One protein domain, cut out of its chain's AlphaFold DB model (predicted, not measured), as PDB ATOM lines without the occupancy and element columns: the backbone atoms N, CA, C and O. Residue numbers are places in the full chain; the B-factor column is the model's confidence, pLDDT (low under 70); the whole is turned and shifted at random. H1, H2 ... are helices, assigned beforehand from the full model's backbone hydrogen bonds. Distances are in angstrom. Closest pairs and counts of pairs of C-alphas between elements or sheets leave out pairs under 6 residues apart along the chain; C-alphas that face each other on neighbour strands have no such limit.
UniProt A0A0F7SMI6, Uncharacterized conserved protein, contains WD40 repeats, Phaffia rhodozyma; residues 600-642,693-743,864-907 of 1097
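What this domain is: This is residues 600 to 642, 693 to 743 and 864 to 907 of the 1097 residues of the protein "Uncharacterized conserved protein, contains WD40 repeats" of Phaffia rhodozyma (UniProt A0A0F7SMI6). Short H2 sits in the middle of a cluster of helices, between H4 and a zigzag of H5, H6 and H7. H3 crosses H4 at one end, and H1 runs from H6 to H4. The printed part has 138 residues with seven named helices, H1 to H7 in chain order, and no named strand: all helix. It is compact, with a radius of gyration of the C-alphas of 14.7 A, and spans 41 by 34 by 30 A.

Where its parts are: H1, residues 600 to 615, begins at C-alpha 600 (13.287, -1.939, -52.827) and is 23.4 A long. H2 is residues 631 to 636; H3, residues 694 to 711, is 25.9 A long. H4 is residues 729 to 739. H5, residues 864 to 881, is 26.0 A long. H6 is residues 884 to 890, and H7, residues 895 to 907, ends at C-alpha 907 (-2.119, -6.966, -55.742).

How they stand to each other: H6 is the hub, touching H1, H2, H5 and H7. It forms helical hairpins with H5, C-alphas 878 and 886 being closest at 4.9 A, and with H7, C-alphas 890 and 897 at 5.2 A. H1 only just touches H6, with 3 pairs of C-alphas within 8 A, the closest 605 and 885 at 5.8 A. H2 touches H4 at a shallow tilt of 16 degrees, opposite ways; C-alphas 635 and 731 are closest, 5.3 A apart. H3 touches H4 at a steep tilt of 50 degrees, C-alphas 703 and 730 closest at 5.7 A. H3 and H5 are apart. Packing is mostly crossed, only just: 3 of 9 pairs are at a shallow tilt. Every O i to N i+4 pair is within hydrogen-bond range in H2, H3, H4, H5 and H7; H1 has 10 of 12, H6 1 of 3, with 4 of 4 O i to N i+3 pairs.

The domain as a whole: The C-alphas farthest apart, of Glu 600 and Pro 693, are 44.9 A apart. Two cuts leave gaps of 16.9 A, C-alphas 642 to 693, and 20.9 A, 743 to 864. Links H1 to H2 and H3 to H4 are long. Residues 640 to 642, 693 to 694, 714 and 721 to 725 have pLDDT under 70.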
ATOM      1  N   GLU A 600      12.639  -1.723 -54.142       82.75
ATOM      2  CA  GLU A 600      13.287  -1.939 -52.827       82.75
ATOM      3  C   GLU A 600      12.755  -3.158 -52.042       82.75
ATOM      4  O   GLU A 600      13.520  -4.042 -51.653       82.75
ATOM      5  N   SER A 601      11.429  -3.264 -51.883       84.25
ATOM      6  CA  SER A 601      10.764  -4.390 -51.189       84.25
ATOM      7  C   SER A 601      11.072  -5.780 -51.774       84.25
ATOM      8  O   SER A 601      10.989  -6.788 -51.073       84.25
ATOM      9  N   LEU A 602      11.445  -5.842 -53.053       90.06
ATOM     10  CA  LEU A 602      11.822  -7.059 -53.767       90.06
ATOM     11  C   LEU A 602      13.332  -7.334 -53.662       90.06
ATOM     12  O   LEU A 602      13.732  -8.497 -53.629       90.06
ATOM     13  N   VAL A 603      14.159  -6.288 -53.540       89.94
ATOM     14  CA  VAL A 603      15.611  -6.388 -53.293       89.94
ATOM     15  C   VAL A 603      15.877  -7.061 -51.944       89.94
ATOM     16  O   VAL A 603      16.577  -8.073 -51.892       89.94
ATOM     17  N   GLY A 604      15.266  -6.546 -50.867       85.50
ATOM     18  CA  GLY A 604      15.384  -7.121 -49.521       85.50
ATOM     19  C   GLY A 604      14.903  -8.573 -49.479       85.50
ATOM     20  O   GLY A 604      15.644  -9.465 -49.060       85.50
ATOM     21  N   PHE A 605      13.719  -8.832 -50.050       91.62
ATOM     22  CA  PHE A 605      13.178 -10.184 -50.163       91.62
ATOM     23  C   PHE A 605      14.144 -11.162 -50.852       91.62
ATOM     24  O   PHE A 605      14.352 -12.253 -50.328       91.62
ATOM     25  N   TRP A 606      14.759 -10.816 -51.993       92.81
ATOM     26  CA  TRP A 606      15.673 -11.741 -52.681       92.81
ATOM     27  C   TRP A 606      16.971 -11.993 -51.907       92.81
ATOM     28  O   TRP A 606      17.417 -13.144 -51.856       92.81
ATOM     29  N   ARG A 607      17.535 -10.966 -51.253       88.69
ATOM     30  CA  ARG A 607      18.718 -11.106 -50.383       88.69
ATOM     31  C   ARG A 607      18.433 -12.099 -49.237       88.69
ATOM     32  O   ARG A 607      19.193 -13.051 -49.056       88.69
ATOM     33  N   CYS A 608      17.287 -11.982 -48.562       88.38
ATOM     34  CA  CYS A 608      16.849 -12.939 -47.533       88.38
ATOM     35  C   CYS A 608      16.477 -14.319 -48.097       88.38
ATOM     36  O   CYS A 608      16.846 -15.352 -47.536       88.38
ATOM     37  N   PHE A 609      15.787 -14.371 -49.238       91.94
ATOM     38  CA  PHE A 609      15.363 -15.626 -49.858       91.94
ATOM     39  C   PHE A 609      16.560 -16.483 -50.285       91.94
ATOM     40  O   PHE A 609      16.545 -17.697 -50.084       91.94
ATOM     41  N   LYS A 610      17.644 -15.871 -50.782       90.94
ATOM     42  CA  LYS A 610      18.922 -16.554 -51.034       90.94
ATOM     43  C   LYS A 610      19.440 -17.263 -49.779       90.94
ATOM     44  O   LYS A 610      19.750 -18.453 -49.854       90.94
ATOM     45  N   ILE A 611      19.489 -16.583 -48.633       88.06
ATOM     46  CA  ILE A 611      19.930 -17.173 -47.357       88.06
ATOM     47  C   ILE A 611      19.022 -18.352 -46.976       88.06
ATOM     48  O   ILE A 611      19.505 -19.465 -46.750       88.06
ATOM     49  N   TRP A 612      17.705 -18.160 -47.035       89.56
ATOM     50  CA  TRP A 612      16.724 -19.202 -46.725       89.56
ATOM     51  C   TRP A 612      16.818 -20.411 -47.675       89.56
ATOM     52  O   TRP A 612      16.628 -21.547 -47.237       89.56
ATOM     53  N   THR A 613      17.184 -20.220 -48.953       88.62
ATOM     54  CA  THR A 613      17.435 -21.335 -49.891       88.62
ATOM     55  C   THR A 613      18.707 -22.126 -49.586       88.62
ATOM     56  O   THR A 613      18.706 -23.327 -49.870       88.62
ATOM     57  N   ARG A 614      19.739 -21.490 -49.002       86.88
ATOM     58  CA  ARG A 614      20.973 -22.143 -48.520       86.88
ATOM     59  C   ARG A 614      20.707 -22.945 -47.251       86.88
ATOM     60  O   ARG A 614      21.017 -24.124 -47.220       86.88
ATOM     61  N   PHE A 615      20.037 -22.350 -46.260       87.56
ATOM     62  CA  PHE A 615      19.549 -23.089 -45.088       87.56
ATOM     63  C   PHE A 615      18.733 -24.321 -45.522       87.56
ATOM     64  O   PHE A 615      18.929 -25.417 -45.010       87.56
ATOM     65  N   SER A 616      17.872 -24.152 -46.532       86.00
ATOM     66  CA  SER A 616      16.941 -25.163 -47.052       86.00
ATOM     67  C   SER A 616      17.512 -26.126 -48.117       86.00
ATOM     68  O   SER A 616      16.723 -26.724 -48.858       86.00
ATOM     69  N   SER A 617      18.833 -26.279 -48.273       79.38
ATOM     70  CA  SER A 617      19.395 -27.354 -49.117       79.38
ATOM     71  C   SER A 617      19.356 -28.703 -48.398       79.38
ATOM     72  O   SER A 617      18.751 -29.647 -48.903       79.38
ATOM     73  N   ASP A 618      19.909 -28.754 -47.186       70.12
ATOM     74  CA  ASP A 618      20.188 -29.991 -46.439       70.12
ATOM     75  C   ASP A 618      19.314 -30.139 -45.178       70.12
ATOM     76  O   ASP A 618      19.537 -30.994 -44.325       70.12
ATOM     77  N   ALA A 619      18.271 -29.314 -45.063       81.12
ATOM     78  CA  ALA A 619      17.415 -29.178 -43.885       81.12
ATOM     79  C   ALA A 619      16.412 -30.334 -43.653       81.12
ATOM     80  O   ALA A 619      15.299 -30.101 -43.179       81.12
ATOM     81  N   LYS A 620      16.768 -31.583 -43.976       83.12
ATOM     82  CA  LYS A 620      15.922 -32.767 -43.756       83.12
ATOM     83  C   LYS A 620      16.591 -33.746 -42.797       83.12
ATOM     84  O   LYS A 620      17.618 -34.337 -43.118       83.12
ATOM     85  N   ILE A 621      15.978 -33.952 -41.631       83.06
ATOM     86  CA  ILE A 621      16.545 -34.744 -40.534       83.06
ATOM     87  C   ILE A 621      15.511 -35.742 -40.019       83.06
ATOM     88  O   ILE A 621      14.492 -35.376 -39.427       83.06
ATOM     89  N   GLY A 622      15.790 -37.028 -40.243       78.56
ATOM     90  CA  GLY A 622      14.867 -38.116 -39.928       78.56
ATOM     91  C   GLY A 622      13.520 -37.913 -40.627       78.56
ATOM     92  O   GLY A 622      13.461 -37.764 -41.849       78.56
ATOM     93  N   ASN A 623      12.449 -37.870 -39.836       77.44
ATOM     94  CA  ASN A 623      11.079 -37.708 -40.328       77.44
ATOM     95  C   ASN A 623      10.687 -36.224 -40.526       77.44
ATOM     96  O   ASN A 623       9.618 -35.938 -41.079       77.44
ATOM     97  N   PHE A 624      11.531 -35.274 -40.106       83.12
ATOM     98  CA  PHE A 624      11.284 -33.832 -40.196       83.12
ATOM     99  C   PHE A 624      11.978 -33.203 -41.410       83.12
ATOM    100  O   PHE A 624      13.124 -33.512 -41.736       83.12
ATOM    101  N   ASP A 625      11.278 -32.282 -42.066       84.31
ATOM    102  CA  ASP A 625      11.768 -31.526 -43.218       84.31
ATOM    103  C   ASP A 625      11.565 -30.029 -42.947       84.31
ATOM    104  O   ASP A 625      10.441 -29.515 -42.968       84.31
ATOM    105  N   PHE A 626      12.665 -29.357 -42.612       87.06
ATOM    106  CA  PHE A 626      12.722 -27.956 -42.203       87.06
ATOM    107  C   PHE A 626      12.893 -27.001 -43.403       87.06
ATOM    108  O   PHE A 626      12.765 -25.786 -43.243       87.06
ATOM    109  N   ALA A 627      13.127 -27.516 -44.618       86.56
ATOM    110  CA  ALA A 627      13.367 -26.701 -45.810       86.56
ATOM    111  C   ALA A 627      12.131 -25.862 -46.200       86.56
ATOM    112  O   ALA A 627      11.081 -26.407 -46.540       86.56
ATOM    113  N   PHE A 628      12.267 -24.534 -46.212       87.19
ATOM    114  CA  PHE A 628      11.191 -23.549 -46.426       87.19
ATOM    115  C   PHE A 628      10.005 -23.621 -45.448       87.19
ATOM    116  O   PHE A 628       8.889 -23.194 -45.778       87.19
ATOM    117  N   GLN A 629      10.241 -24.123 -44.236       89.00
ATOM    118  CA  GLN A 629       9.396 -23.800 -43.086       89.00
ATOM    119  C   GLN A 629       9.654 -22.343 -42.672       89.00
ATOM    120  O   GLN A 629      10.784 -21.861 -42.777       89.00
ATOM    121  N   GLY A 630       8.614 -21.636 -42.231       90.00
ATOM    122  CA  GLY A 630       8.728 -20.281 -41.694       90.00
ATOM    123  C   GLY A 630       9.053 -20.296 -40.203       90.00
ATOM    124  O   GLY A 630       8.874 -21.312 -39.522       90.00
ATOM    125  N   THR A 631       9.493 -19.160 -39.665       90.62
ATOM    126  CA  THR A 631       9.865 -19.032 -38.248       90.62
ATOM    127  C   THR A 631       8.721 -19.393 -37.304       90.62
ATOM    128  O   THR A 631       8.984 -19.931 -36.233       90.62
ATOM    129  N   GLN A 632       7.455 -19.232 -37.711       90.81
ATOM    130  CA  GLN A 632       6.327 -19.734 -36.928       90.81
ATOM    131  C   GLN A 632       6.366 -21.262 -36.768       90.81
ATOM    132  O   GLN A 632       6.205 -21.760 -35.657       90.81
ATOM    133  N   GLN A 633       6.616 -22.020 -37.840       88.75
ATOM    134  CA  GLN A 633       6.686 -23.483 -37.764       88.75
ATOM    135  C   GLN A 633       7.971 -23.961 -37.074       88.75
ATOM    136  O   GLN A 633       7.943 -24.989 -36.405       88.75
ATOM    137  N   LEU A 634       9.075 -23.212 -37.182       90.06
ATOM    138  CA  LEU A 634      10.321 -23.509 -36.461       90.06
ATOM    139  C   LEU A 634      10.183 -23.298 -34.937       90.06
ATOM    140  O   LEU A 634      10.747 -24.066 -34.167       90.06
ATOM    141  N   ILE A 635       9.406 -22.297 -34.500       89.94
ATOM    142  CA  ILE A 635       9.228 -21.910 -33.084       89.94
ATOM    143  C   ILE A 635       8.022 -22.600 -32.409       89.94
ATOM    144  O   ILE A 635       7.987 -22.762 -31.181       89.94
ATOM    145  N   GLU A 636       7.004 -23.007 -33.172       87.25
ATOM    146  CA  GLU A 636       5.832 -23.741 -32.665       87.25
ATOM    147  C   GLU A 636       5.903 -25.262 -32.878       87.25
ATOM    148  O   GLU A 636       5.200 -25.995 -32.181       87.25
ATOM    149  N   GLY A 637       6.762 -25.735 -33.785       83.94
ATOM    150  CA  GLY A 637       6.825 -27.127 -34.222       83.94
ATOM    151  C   GLY A 637       5.868 -27.441 -35.380       83.94
ATOM    152  O   GLY A 637       4.909 -26.717 -35.652       83.94
ATOM    153  N   PHE A 638       6.128 -28.547 -36.079       82.19
ATOM    154  CA  PHE A 638       5.299 -29.044 -37.182       82.19
ATOM    155  C   PHE A 638       5.301 -30.587 -37.221       82.19
ATOM    156  O   PHE A 638       6.240 -31.204 -36.711       82.19
ATOM    157  N   PRO A 639       4.257 -31.237 -37.774       70.81
ATOM    158  CA  PRO A 639       4.170 -32.697 -37.812       70.81
ATOM    159  C   PRO A 639       5.216 -33.333 -38.740       70.81
ATOM    160  O   PRO A 639       5.656 -32.731 -39.719       70.81
ATOM    161  N   GLU A 640       5.570 -34.583 -38.445       69.38
ATOM    162  CA  GLU A 640       6.442 -35.418 -39.279       69.38
ATOM    163  C   GLU A 640       5.938 -35.521 -40.727       69.38
ATOM    164  O   GLU A 640       4.739 -35.635 -40.982       69.38
ATOM    165  N   THR A 641       6.867 -35.536 -41.685       60.06
ATOM    166  CA  THR A 641       6.540 -35.602 -43.122       60.06
ATOM    167  C   THR A 641       6.178 -36.996 -43.624       60.06
ATOM    168  O   THR A 641       5.534 -37.114 -44.664       60.06
ATOM    169  N   VAL A 642       6.572 -38.043 -42.895       47.91
ATOM    170  CA  VAL A 642       6.238 -39.441 -43.193       47.91
ATOM    171  C   VAL A 642       5.923 -40.147 -41.870       47.91
ATOM    172  O   VAL A 642       6.833 -40.302 -41.054       47.91
ATOM    173  N   PRO A 693       8.820 -38.814 -26.005       64.06
ATOM    174  CA  PRO A 693       7.772 -37.879 -26.407       64.06
ATOM    175  C   PRO A 693       8.159 -37.080 -27.663       64.06
ATOM    176  O   PRO A 693       9.232 -36.483 -27.697       64.06
ATOM    177  N   LYS A 694       7.253 -36.978 -28.649       68.00
ATOM    178  CA  LYS A 694       7.512 -36.359 -29.971       68.00
ATOM    179  C   LYS A 694       8.109 -34.944 -29.946       68.00
ATOM    180  O   LYS A 694       8.840 -34.560 -30.852       68.00
ATOM    181  N   ALA A 695       7.834 -34.166 -28.898       70.19
ATOM    182  CA  ALA A 695       8.447 -32.850 -28.705       70.19
ATOM    183  C   ALA A 695       9.980 -32.925 -28.528       70.19
ATOM    184  O   ALA A 695      10.702 -32.077 -29.045       70.19
ATOM    185  N   LEU A 696      10.487 -33.964 -27.856       76.31
ATOM    186  CA  LEU A 696      11.923 -34.202 -27.685       76.31
ATOM    187  C   LEU A 696      12.571 -34.733 -28.972       76.31
ATOM    188  O   LEU A 696      13.727 -34.417 -29.235       76.31
ATOM    189  N   GLU A 697      11.833 -35.476 -29.803       80.19
ATOM    190  CA  GLU A 697      12.293 -35.886 -31.140       80.19
ATOM    191  C   GLU A 697      12.489 -34.667 -32.051       80.19
ATOM    192  O   GLU A 697      13.526 -34.543 -32.703       80.19
ATOM    193  N   TYR A 698      11.541 -33.722 -32.028       85.56
ATOM    194  CA  TYR A 698      11.653 -32.447 -32.740       85.56
ATOM    195  C   TYR A 698      12.844 -31.610 -32.249       85.56
ATOM    196  O   TYR A 698      13.653 -31.156 -33.057       85.56
ATOM    197  N   GLN A 699      13.005 -31.449 -30.930       85.44
ATOM    198  CA  GLN A 699      14.127 -30.696 -30.355       85.44
ATOM    199  C   GLN A 699      15.489 -31.353 -30.633       85.44
ATOM    200  O   GLN A 699      16.467 -30.651 -30.888       85.44
ATOM    201  N   TYR A 700      15.561 -32.687 -30.651       85.25
ATOM    202  CA  TYR A 700      16.769 -33.411 -31.049       85.25
ATOM    203  C   TYR A 700      17.096 -33.208 -32.537       85.25
ATOM    204  O   TYR A 700      18.245 -32.925 -32.877       85.25
ATOM    205  N   ALA A 701      16.092 -33.273 -33.419       87.31
ATOM    206  CA  ALA A 701      16.265 -32.994 -34.843       87.31
ATOM    207  C   ALA A 701      16.718 -31.542 -35.095       87.31
ATOM    208  O   ALA A 701      17.670 -31.326 -35.840       87.31
ATOM    209  N   MET A 702      16.118 -30.559 -34.413       88.75
ATOM    210  CA  MET A 702      16.527 -29.150 -34.488       88.75
ATOM    211  C   MET A 702      17.966 -28.942 -33.987       88.75
ATOM    212  O   MET A 702      18.753 -28.249 -34.627       88.75
ATOM    213  N   LYS A 703      18.357 -29.594 -32.883       88.62
ATOM    214  CA  LYS A 703      19.736 -29.546 -32.373       88.62
ATOM    215  C   LYS A 703      20.746 -30.127 -33.370       88.62
ATOM    216  O   LYS A 703      21.839 -29.581 -33.512       88.62
ATOM    217  N   LEU A 704      20.389 -31.206 -34.072       87.81
ATOM    218  CA  LEU A 704      21.236 -31.779 -35.119       87.81
ATOM    219  C   LEU A 704      21.327 -30.856 -36.347       87.81
ATOM    220  O   LEU A 704      22.416 -30.710 -36.900       87.81
ATOM    221  N   LEU A 705      20.235 -30.171 -36.714       88.25
ATOM    222  CA  LEU A 705      20.239 -29.158 -37.775       88.25
ATOM    223  C   LEU A 705      21.182 -28.007 -37.426       88.25
ATOM    224  O   LEU A 705      22.054 -27.675 -38.220       88.25
ATOM    225  N   ASN A 706      21.075 -27.456 -36.216       89.00
ATOM    226  CA  ASN A 706      21.954 -26.385 -35.744       89.00
ATOM    227  C   ASN A 706      23.436 -26.799 -35.790       89.00
ATOM    228  O   ASN A 706      24.281 -26.012 -36.212       89.00
ATOM    229  N   ALA A 707      23.758 -28.044 -35.423       86.25
ATOM    230  CA  ALA A 707      25.116 -28.576 -35.538       86.25
ATOM    231  C   ALA A 707      25.592 -28.670 -37.002       86.25
ATOM    232  O   ALA A 707      26.714 -28.263 -37.302       86.25
ATOM    233  N   GLN A 708      24.740 -29.136 -37.924       85.19
ATOM    234  CA  GLN A 708      25.052 -29.181 -39.357       85.19
ATOM    235  C   GLN A 708      25.265 -27.777 -39.948       85.19
ATOM    236  O   GLN A 708      26.271 -27.546 -40.618       85.19
ATOM    237  N   GLN A 709      24.378 -26.823 -39.646       84.56
ATOM    238  CA  GLN A 709      24.490 -25.431 -40.104       84.56
ATOM    239  C   GLN A 709      25.774 -24.765 -39.569       84.56
ATOM    240  O   GLN A 709      26.442 -24.057 -40.321       84.56
ATOM    241  N   ARG A 710      26.194 -25.069 -38.326       83.12
ATOM    242  CA  ARG A 710      27.509 -24.655 -37.796       83.12
ATOM    243  C   ARG A 710      28.675 -25.262 -38.575       83.12
ATOM    244  O   ARG A 710      29.569 -24.531 -38.986       83.12
ATOM    245  N   THR A 711      28.655 -26.567 -38.863       81.06
ATOM    246  CA  THR A 711      29.716 -27.194 -39.684       81.06
ATOM    247  C   THR A 711      29.752 -26.699 -41.135       81.06
ATOM    248  O   THR A 711      30.799 -26.776 -41.769       81.06
ATOM    249  N   ALA A 712      28.642 -26.160 -41.648       77.56
ATOM    250  CA  ALA A 712      28.549 -25.540 -42.968       77.56
ATOM    251  C   ALA A 712      28.930 -24.042 -42.986       77.56
ATOM    252  O   ALA A 712      28.903 -23.428 -44.050       77.56
ATOM    253  N   GLY A 713      29.243 -23.435 -41.832       75.56
ATOM    254  CA  GLY A 713      29.501 -21.993 -41.717       75.56
ATOM    255  C   GLY A 713      28.263 -21.105 -41.916       75.56
ATOM    256  O   GLY A 713      28.401 -19.900 -42.093       75.56
ATOM    257  N   LEU A 714      27.057 -21.685 -41.895       69.19
ATOM    258  CA  LEU A 714      25.773 -20.979 -42.038       69.19
ATOM    259  C   LEU A 714      25.176 -20.539 -40.689       69.19
ATOM    260  O   LEU A 714      24.201 -19.793 -40.660       69.19
ATOM    261  N   ALA A 715      25.761 -20.994 -39.581       76.19
ATOM    262  CA  ALA A 715      25.454 -20.548 -38.229       76.19
ATOM    263  C   ALA A 715      26.738 -20.472 -37.392       76.19
ATOM    264  O   ALA A 715      27.612 -21.329 -37.504       76.19
ATOM    265  N   GLY A 716      26.845 -19.475 -36.521       73.69
ATOM    266  CA  GLY A 716      27.886 -19.374 -35.503       73.69
ATOM    267  C   GLY A 716      27.447 -19.912 -34.139       73.69
ATOM    268  O   GLY A 716      26.324 -20.399 -33.948       73.69
ATOM    269  N   ASP A 717      28.330 -19.761 -33.153       75.25
ATOM    270  CA  ASP A 717      27.973 -19.872 -31.738       75.25
ATOM    271  C   ASP A 717      27.262 -18.583 -31.287       75.25
ATOM    272  O   ASP A 717      27.856 -17.666 -30.723       75.25
ATOM    273  N   VAL A 718      25.965 -18.517 -31.599       78.88
ATOM    274  CA  VAL A 718      25.057 -17.428 -31.212       78.88
ATOM    275  C   VAL A 718      24.829 -17.440 -29.700       78.88
ATOM    276  O   VAL A 718      24.372 -18.443 -29.147       78.88
ATOM    277  N   VAL A 719      25.050 -16.301 -29.042       71.31
ATOM    278  CA  VAL A 719      24.620 -16.069 -27.655       71.31
ATOM    279  C   VAL A 719      23.238 -15.417 -27.675       71.31
ATOM    280  O   VAL A 719      23.089 -14.287 -28.132       71.31
ATOM    281  N   LEU A 720      22.209 -16.120 -27.195       75.56
ATOM    282  CA  LEU A 720      20.859 -15.558 -27.078       75.56
ATOM    283  C   LEU A 720      20.755 -14.640 -25.853       75.56
ATOM    284  O   LEU A 720      21.092 -15.049 -24.743       75.56
ATOM    285  N   GLY A 721      20.171 -13.453 -26.021       65.31
ATOM    286  CA  GLY A 721      19.903 -12.519 -24.920       65.31
ATOM    287  C   GLY A 721      18.932 -13.051 -23.852       65.31
ATOM    288  O   GLY A 721      18.956 -12.603 -22.711       65.31
ATOM    289  N   VAL A 722      18.113 -14.053 -24.198       65.25
ATOM    290  CA  VAL A 722      17.161 -14.750 -23.298       65.25
ATOM    291  C   VAL A 722      17.759 -16.052 -22.712       65.25
ATOM    292  O   VAL A 722      17.029 -16.945 -22.271       65.25
ATOM    293  N   ALA A 723      19.089 -16.209 -22.718       58.41
ATOM    294  CA  ALA A 723      19.762 -17.390 -22.167       58.41
ATOM    295  C   ALA A 723      19.326 -17.681 -20.715       58.41
ATOM    296  O   ALA A 723      19.261 -16.796 -19.864       58.41
ATOM    297  N   GLY A 724      18.983 -18.942 -20.434       58.25
ATOM    298  CA  GLY A 724      18.469 -19.380 -19.130       58.25
ATOM    299  C   GLY A 724      16.989 -19.065 -18.847       58.25
ATOM    300  O   GLY A 724      16.450 -19.608 -17.885       58.25
ATOM    301  N   GLN A 725      16.309 -18.256 -19.672       62.91
ATOM    302  CA  GLN A 725      14.872 -17.956 -19.527       62.91
ATOM    303  C   GLN A 725      13.981 -18.595 -20.612       62.91
ATOM    304  O   GLN A 725      12.778 -18.749 -20.401       62.91
ATOM    305  N   THR A 726      14.543 -18.986 -21.761       77.44
ATOM    306  CA  THR A 726      13.813 -19.662 -22.852       77.44
ATOM    307  C   THR A 726      13.849 -21.190 -22.730       77.44
ATOM    308  O   THR A 726      14.828 -21.765 -22.257       77.44
ATOM    309  N   LYS A 727      12.791 -21.864 -23.199       81.44
ATOM    310  CA  LYS A 727      12.746 -23.325 -23.426       81.44
ATOM    311  C   LYS A 727      12.892 -23.708 -24.905       81.44
ATOM    312  O   LYS A 727      12.771 -24.884 -25.235       81.44
ATOM    313  N   LEU A 728      13.107 -22.717 -25.772       85.44
ATOM    314  CA  LEU A 728      13.079 -22.808 -27.236       85.44
ATOM    315  C   LEU A 728      14.431 -22.396 -27.847       85.44
ATOM    316  O   LEU A 728      14.489 -21.780 -28.908       85.44
ATOM    317  N   GLU A 729      15.531 -22.657 -27.136       85.81
ATOM    318  CA  GLU A 729      16.889 -22.250 -27.523       85.81
ATOM    319  C   GLU A 729      17.286 -22.792 -28.905       85.81
ATOM    320  O   GLU A 729      17.777 -22.045 -29.752       85.81
ATOM    321  N   GLN A 730      17.035 -24.078 -29.162       87.31
ATOM    322  CA  GLN A 730      17.418 -24.720 -30.422       87.31
ATOM    323  C   GLN A 730      16.545 -24.227 -31.578       87.31
ATOM    324  O   GLN A 730      17.040 -23.988 -32.677       87.31
ATOM    325  N   GLU A 731      15.262 -24.022 -31.311       90.44
ATOM    326  CA  GLU A 731      14.264 -23.499 -32.234       90.44
ATOM    327  C   GLU A 731      14.562 -22.042 -32.630       90.44
ATOM    328  O   GLU A 731      14.457 -21.689 -33.807       90.44
ATOM    329  N   ARG A 732      15.014 -21.210 -31.679       90.75
ATOM    330  CA  ARG A 732      15.506 -19.843 -31.933       90.75
ATOM    331  C   ARG A 732      16.770 -19.839 -32.782       90.75
ATOM    332  O   ARG A 732      16.821 -19.093 -33.754       90.75
ATOM    333  N   ILE A 733      17.764 -20.669 -32.458       87.94
ATOM    334  CA  ILE A 733      19.010 -20.766 -33.239       87.94
ATOM    335  C   ILE A 733      18.707 -21.228 -34.675       87.94
ATOM    336  O   ILE A 733      19.229 -20.639 -35.620       87.94
ATOM    337  N   GLY A 734      17.806 -22.199 -34.859       87.56
ATOM    338  CA  GLY A 734      17.367 -22.647 -36.183       87.56
ATOM    339  C   GLY A 734      16.649 -21.549 -36.975       87.56
ATOM    340  O   GLY A 734      16.952 -21.333 -38.147       87.56
ATOM    341  N   ALA A 735      15.756 -20.793 -36.328       90.69
ATOM    342  CA  ALA A 735      15.072 -19.654 -36.943       90.69
ATOM    343  C   ALA A 735      16.030 -18.501 -37.306       90.69
ATOM    344  O   ALA A 735      15.931 -17.956 -38.401       90.69
ATOM    345  N   LEU A 736      16.995 -18.170 -36.441       89.94
ATOM    346  CA  LEU A 736      18.047 -17.184 -36.727       89.94
ATOM    347  C   LEU A 736      18.952 -17.638 -37.882       89.94
ATOM    348  O   LEU A 736      19.342 -16.818 -38.710       89.94
ATOM    349  N   SER A 737      19.237 -18.940 -37.984       88.12
ATOM    350  CA  SER A 737      20.029 -19.520 -39.081       88.12
ATOM    351  C   SER A 737      19.290 -19.427 -40.419       88.12
ATOM    352  O   SER A 737      19.886 -19.078 -41.434       88.12
ATOM    353  N   ALA A 738      17.972 -19.651 -40.424       87.12
ATOM    354  CA  ALA A 738      17.132 -19.484 -41.612       87.12
ATOM    355  C   ALA A 738      17.060 -18.027 -42.118       87.12
ATOM    356  O   ALA A 738      16.818 -17.813 -43.305       87.12
ATOM    357  N   LEU A 739      17.287 -17.048 -41.231       87.12
ATOM    358  CA  LEU A 739      17.331 -15.609 -41.527       87.12
ATOM    359  C   LEU A 739      18.747 -15.073 -41.811       87.12
ATOM    360  O   LEU A 739      18.884 -13.925 -42.215       87.12
ATOM    361  N   GLY A 740      19.803 -15.855 -41.559       84.56
ATOM    362  CA  GLY A 740      21.199 -15.391 -41.624       84.56
ATOM    363  C   GLY A 740      21.667 -14.565 -40.421       84.56
ATOM    364  O   GLY A 740      22.837 -14.212 -40.341       84.56
ATOM    365  N   TRP A 741      20.790 -14.318 -39.447       84.38
ATOM    366  CA  TRP A 741      21.093 -13.595 -38.207       84.38
ATOM    367  C   TRP A 741      21.870 -14.440 -37.174       84.38
ATOM    368  O   TRP A 741      22.265 -13.933 -36.125       84.38
ATOM    369  N   ALA A 742      22.121 -15.726 -37.446       82.19
ATOM    370  CA  ALA A 742      22.890 -16.614 -36.573       82.19
ATOM    371  C   ALA A 742      24.417 -16.413 -36.685       82.19
ATOM    372  O   ALA A 742      25.147 -17.344 -37.016       82.19
ATOM    373  N   MET A 743      24.921 -15.213 -36.397       81.81
ATOM    374  CA  MET A 743      26.361 -14.914 -36.401       81.81
ATOM    375  C   MET A 743      27.054 -15.313 -35.084       81.81
ATOM    376  O   MET A 743      26.445 -15.286 -34.015       81.81
ATOM    377  N   ASP A 864       9.384 -16.339 -24.660       88.31
ATOM    378  CA  ASP A 864       8.749 -17.391 -25.487       88.31
ATOM    379  C   ASP A 864       7.250 -17.163 -25.780       88.31
ATOM    380  O   ASP A 864       6.758 -17.557 -26.839       88.31
ATOM    381  N   GLY A 865       6.518 -16.540 -24.849       86.44
ATOM    382  CA  GLY A 865       5.092 -16.235 -25.006       86.44
ATOM    383  C   GLY A 865       4.839 -15.047 -25.936       86.44
ATOM    384  O   GLY A 865       4.092 -15.171 -26.909       86.44
ATOM    385  N   LEU A 866       5.506 -13.919 -25.670       86.50
ATOM    386  CA  LEU A 866       5.385 -12.700 -26.476       86.50
ATOM    387  C   LEU A 866       5.917 -12.916 -27.899       86.50
ATOM    388  O   LEU A 866       5.291 -12.471 -28.856       86.50
ATOM    389  N   LEU A 867       6.996 -13.689 -28.061       89.56
ATOM    390  CA  LEU A 867       7.561 -14.057 -29.362       89.56
ATOM    391  C   LEU A 867       6.535 -14.796 -30.239       89.56
ATOM    392  O   LEU A 867       6.368 -14.469 -31.413       89.56
ATOM    393  N   LYS A 868       5.799 -15.759 -29.666       90.31
ATOM    394  CA  LYS A 868       4.742 -16.492 -30.384       90.31
ATOM    395  C   LYS A 868       3.555 -15.595 -30.732       90.31
ATOM    396  O   LYS A 868       3.004 -15.723 -31.823       90.31
ATOM    397  N   GLN A 869       3.180 -14.660 -29.857       90.25
ATOM    398  CA  GLN A 869       2.144 -13.664 -30.154       90.25
ATOM    399  C   GLN A 869       2.573 -12.714 -31.287       90.25
ATOM    400  O   GLN A 869       1.810 -12.518 -32.233       90.25
ATOM    401  N   TYR A 870       3.801 -12.192 -31.232       88.50
ATOM    402  CA  TYR A 870       4.387 -11.303 -32.236       88.50
ATOM    403  C   TYR A 870       4.458 -11.957 -33.621       88.50
ATOM    404  O   TYR A 870       3.919 -11.415 -34.589       88.50
ATOM    405  N   ILE A 871       5.043 -13.159 -33.704       91.56
ATOM    406  CA  ILE A 871       5.161 -13.923 -34.953       91.56
ATOM    407  C   ILE A 871       3.777 -14.170 -35.564       91.56
ATOM    408  O   ILE A 871       3.584 -13.899 -36.746       91.56
ATOM    409  N   ARG A 872       2.789 -14.611 -34.771       91.81
ATOM    410  CA  ARG A 872       1.411 -14.836 -35.248       91.81
ATOM    411  C   ARG A 872       0.740 -13.551 -35.743       91.81
ATOM    412  O   ARG A 872       0.055 -13.587 -36.764       91.81
ATOM    413  N   ALA A 873       0.937 -12.428 -35.053       90.38
ATOM    414  CA  ALA A 873       0.353 -11.140 -35.424       90.38
ATOM    415  C   ALA A 873       0.949 -10.590 -36.733       90.38
ATOM    416  O   ALA A 873       0.198 -10.260 -37.655       90.38
ATOM    417  N   LYS A 874       2.284 -10.553 -36.859       90.06
ATOM    418  CA  LYS A 874       2.963 -10.124 -38.096       90.06
ATOM    419  C   LYS A 874       2.661 -11.090 -39.253       90.06
ATOM    420  O   LYS A 874       2.295 -10.624 -40.326       90.06
ATOM    421  N   ALA A 875       2.664 -12.411 -39.029       90.94
ATOM    422  CA  ALA A 875       2.278 -13.408 -40.036       90.94
ATOM    423  C   ALA A 875       0.856 -13.182 -40.581       90.94
ATOM    424  O   ALA A 875       0.650 -13.189 -41.798       90.94
ATOM    425  N   ALA A 876      -0.125 -12.941 -39.704       91.19
ATOM    426  CA  ALA A 876      -1.494 -12.634 -40.109       91.19
ATOM    427  C   ALA A 876      -1.583 -11.307 -40.888       91.19
ATOM    428  O   ALA A 876      -2.276 -11.247 -41.905       91.19
ATOM    429  N   SER A 877      -0.842 -10.280 -40.454       90.94
ATOM    430  CA  SER A 877      -0.791  -8.963 -41.103       90.94
ATOM    431  C   SER A 877      -0.167  -9.015 -42.504       90.94
ATOM    432  O   SER A 877      -0.816  -8.625 -43.474       90.94
ATOM    433  N   SER A 878       1.028  -9.597 -42.666       90.44
ATOM    434  CA  SER A 878       1.670  -9.744 -43.984       90.44
ATOM    435  C   SER A 878       0.892 -10.687 -44.912       90.44
ATOM    436  O   SER A 878       0.826 -10.466 -46.123       90.44
ATOM    437  N   THR A 879       0.201 -11.695 -44.357       91.56
ATOM    438  CA  THR A 879      -0.758 -12.506 -45.128       91.56
ATOM    439  C   THR A 879      -1.968 -11.681 -45.570       91.56
ATOM    440  O   THR A 879      -2.539 -11.979 -46.616       91.56
ATOM    441  N   ALA A 880      -2.399 -10.661 -44.820       90.31
ATOM    442  CA  ALA A 880      -3.486  -9.760 -45.215       90.31
ATOM    443  C   ALA A 880      -3.055  -8.757 -46.298       90.31
ATOM    444  O   ALA A 880      -3.780  -8.596 -47.278       90.31
ATOM    445  N   SER A 881      -1.875  -8.142 -46.164       88.88
ATOM    446  CA  SER A 881      -1.341  -7.172 -47.133       88.88
ATOM    447  C   SER A 881      -0.810  -7.805 -48.426       88.88
ATOM    448  O   SER A 881      -0.729  -7.124 -49.449       88.88
ATOM    449  N   GLY A 882      -0.461  -9.097 -48.411       89.62
ATOM    450  CA  GLY A 882       0.197  -9.762 -49.539       89.62
ATOM    451  C   GLY A 882       1.643  -9.293 -49.707       89.62
ATOM    452  O   GLY A 882       2.070  -8.992 -50.824       89.62
ATOM    453  N   ASP A 883       2.359  -9.145 -48.594       90.25
ATOM    454  CA  ASP A 883       3.769  -8.757 -48.527       90.25
ATOM    455  C   ASP A 883       4.684  -9.996 -48.511       90.25
ATOM    456  O   ASP A 883       4.508 -10.885 -47.679       90.25
ATOM    457  N   LEU A 884       5.663 -10.046 -49.426       92.06
ATOM    458  CA  LEU A 884       6.533 -11.208 -49.640       92.06
ATOM    459  C   LEU A 884       7.427 -11.525 -48.440       92.06
ATOM    460  O   LEU A 884       7.697 -12.701 -48.196       92.06
ATOM    461  N   ILE A 885       7.852 -10.523 -47.666       89.25
ATOM    462  CA  ILE A 885       8.734 -10.741 -46.508       89.25
ATOM    463  C   ILE A 885       7.997 -11.538 -45.410       89.25
ATOM    464  O   ILE A 885       8.589 -12.351 -44.699       89.25
ATOM    465  N   GLY A 886       6.659 -11.466 -45.375       89.38
ATOM    466  CA  GLY A 886       5.806 -12.336 -44.559       89.38
ATOM    467  C   GLY A 886       5.951 -13.848 -44.813       89.38
ATOM    468  O   GLY A 886       5.495 -14.655 -43.994       89.38
ATOM    469  N   LEU A 887       6.606 -14.266 -45.903       91.88
ATOM    470  CA  LEU A 887       6.973 -15.667 -46.142       91.88
ATOM    471  C   LEU A 887       8.000 -16.193 -45.134       91.88
ATOM    472  O   LEU A 887       7.941 -17.377 -44.803       91.88
ATOM    473  N   LEU A 888       8.865 -15.331 -44.584       90.56
ATOM    474  CA  LEU A 888       9.813 -15.707 -43.528       90.56
ATOM    475  C   LEU A 888       9.085 -16.192 -42.264       90.56
ATOM    476  O   LEU A 888       9.536 -17.127 -41.610       90.56
ATOM    477  N   PHE A 889       7.920 -15.614 -41.956       91.38
ATOM    478  CA  PHE A 889       7.075 -16.033 -40.834       91.38
ATOM    479  C   PHE A 889       6.222 -17.263 -41.181       91.38
ATOM    480  O   PHE A 889       6.154 -18.216 -40.405       91.38
ATOM    481  N   THR A 890       5.552 -17.231 -42.341       89.94
ATOM    482  CA  THR A 890       4.490 -18.189 -42.711       89.94
ATOM    483  C   THR A 890       4.982 -19.479 -43.367       89.94
ATOM    484  O   THR A 890       4.255 -20.472 -43.327       89.94
ATOM    485  N   GLY A 891       6.178 -19.477 -43.963       88.88
ATOM    486  CA  GLY A 891       6.762 -20.613 -44.674       88.88
ATOM    487  C   GLY A 891       6.117 -20.888 -46.034       88.88
ATOM    488  O   GLY A 891       4.900 -20.798 -46.199       88.88
ATOM    489  N   LEU A 892       6.912 -21.309 -47.022       85.69
ATOM    490  CA  LEU A 892       6.352 -21.747 -48.308       85.69
ATOM    491  C   LEU A 892       5.596 -23.073 -48.183       85.69
ATOM    492  O   LEU A 892       4.685 -23.323 -48.964       85.69
ATOM    493  N   ARG A 893       5.916 -23.920 -47.198       77.81
ATOM    494  CA  ARG A 893       5.234 -25.213 -47.003       77.81
ATOM    495  C   ARG A 893       3.844 -25.122 -46.358       77.81
ATOM    496  O   ARG A 893       3.305 -26.148 -45.951       77.81
ATOM    497  N   THR A 894       3.230 -23.938 -46.272       80.50
ATOM    498  CA  THR A 894       1.923 -23.758 -45.619       80.50
ATOM    499  C   THR A 894       0.860 -23.144 -46.531       80.50
ATOM    500  O   THR A 894       1.139 -22.391 -47.465       80.50
ATOM    501  N   ASN A 895      -0.409 -23.412 -46.205       82.06
ATOM    502  CA  ASN A 895      -1.546 -22.739 -46.838       82.06
ATOM    503  C   ASN A 895      -1.542 -21.217 -46.592       82.06
ATOM    504  O   ASN A 895      -2.120 -20.478 -47.388       82.06
ATOM    505  N   GLN A 896      -0.899 -20.737 -45.518       85.94
ATOM    506  CA  GLN A 896      -0.770 -19.303 -45.240       85.94
ATOM    507  C   GLN A 896       0.218 -18.646 -46.208       85.94
ATOM    508  O   GLN A 896      -0.162 -17.678 -46.862       85.94
ATOM    509  N   GLY A 897       1.407 -19.227 -46.412       87.56
ATOM    510  CA  GLY A 897       2.371 -18.747 -47.408       87.56
ATOM    511  C   GLY A 897       1.827 -18.787 -48.842       87.56
ATOM    512  O   GLY A 897       2.003 -17.835 -49.602       87.56
ATOM    513  N   LEU A 898       1.063 -19.830 -49.203       87.00
ATOM    514  CA  LEU A 898       0.331 -19.869 -50.480       87.00
ATOM    515  C   LEU A 898      -0.735 -18.766 -50.599       87.00
ATOM    516  O   LEU A 898      -0.879 -18.168 -51.665       87.00
ATOM    517  N   THR A 899      -1.475 -18.481 -49.523       89.62
ATOM    518  CA  THR A 899      -2.499 -17.418 -49.495       89.62
ATOM    519  C   THR A 899      -1.864 -16.031 -49.600       89.62
ATOM    520  O   THR A 899      -2.380 -15.174 -50.317       89.62
ATOM    521  N   LEU A 900      -0.725 -15.827 -48.936       92.94
ATOM    522  CA  LEU A 900       0.095 -14.622 -49.014       92.94
ATOM    523  C   LEU A 900       0.610 -14.408 -50.443       92.94
ATOM    524  O   LEU A 900       0.371 -13.341 -51.005       92.94
ATOM    525  N   LEU A 901       1.212 -15.423 -51.078       91.88
ATOM    526  CA  LEU A 901       1.650 -15.339 -52.478       91.88
ATOM    527  C   LEU A 901       0.482 -15.085 -53.442       91.88
ATOM    528  O   LEU A 901       0.613 -14.276 -54.358       91.88
ATOM    529  N   GLN A 902      -0.687 -15.697 -53.227       91.94
ATOM    530  CA  GLN A 902      -1.861 -15.410 -54.056       91.94
ATOM    531  C   GLN A 902      -2.375 -13.976 -53.857       91.94
ATOM    532  O   GLN A 902      -2.815 -13.355 -54.822       91.94
ATOM    533  N   ARG A 903      -2.302 -13.420 -52.641       93.44
ATOM    534  CA  ARG A 903      -2.642 -12.012 -52.370       93.44
ATOM    535  C   ARG A 903      -1.613 -11.042 -52.945       93.44
ATOM    536  O   ARG A 903      -2.022 -10.023 -53.492       93.44
ATOM    537  N   TYR A 904      -0.325 -11.384 -52.912       94.38
ATOM    538  CA  TYR A 904       0.723 -10.660 -53.631       94.38
ATOM    539  C   TYR A 904       0.410 -10.607 -55.133       94.38
ATOM    540  O   TYR A 904       0.241  -9.517 -55.669       94.38
ATOM    541  N   VAL A 905       0.202 -11.760 -55.785       94.25
ATOM    542  CA  VAL A 905      -0.144 -11.832 -57.219       94.25
ATOM    543  C   VAL A 905      -1.437 -11.069 -57.533       94.25
ATOM    544  O   VAL A 905      -1.497 -10.371 -58.537       94.25
ATOM    545  N   ASN A 906      -2.455 -11.128 -56.667       91.69
ATOM    546  CA  ASN A 906      -3.690 -10.350 -56.845       91.69
ATOM    547  C   ASN A 906      -3.482  -8.827 -56.708       91.69
ATOM    548  O   ASN A 906      -4.301  -8.067 -57.221       91.69
ATOM    549  N   ARG A 907      -2.439  -8.381 -55.992       91.44
ATOM    550  CA  ARG A 907      -2.119  -6.966 -55.742       91.44
ATOM    551  C   ARG A 907      -1.176  -6.379 -56.795       91.44
ATOM    552  O   ARG A 907      -1.352  -5.230 -57.178       91.44
TER     553      ARG A 907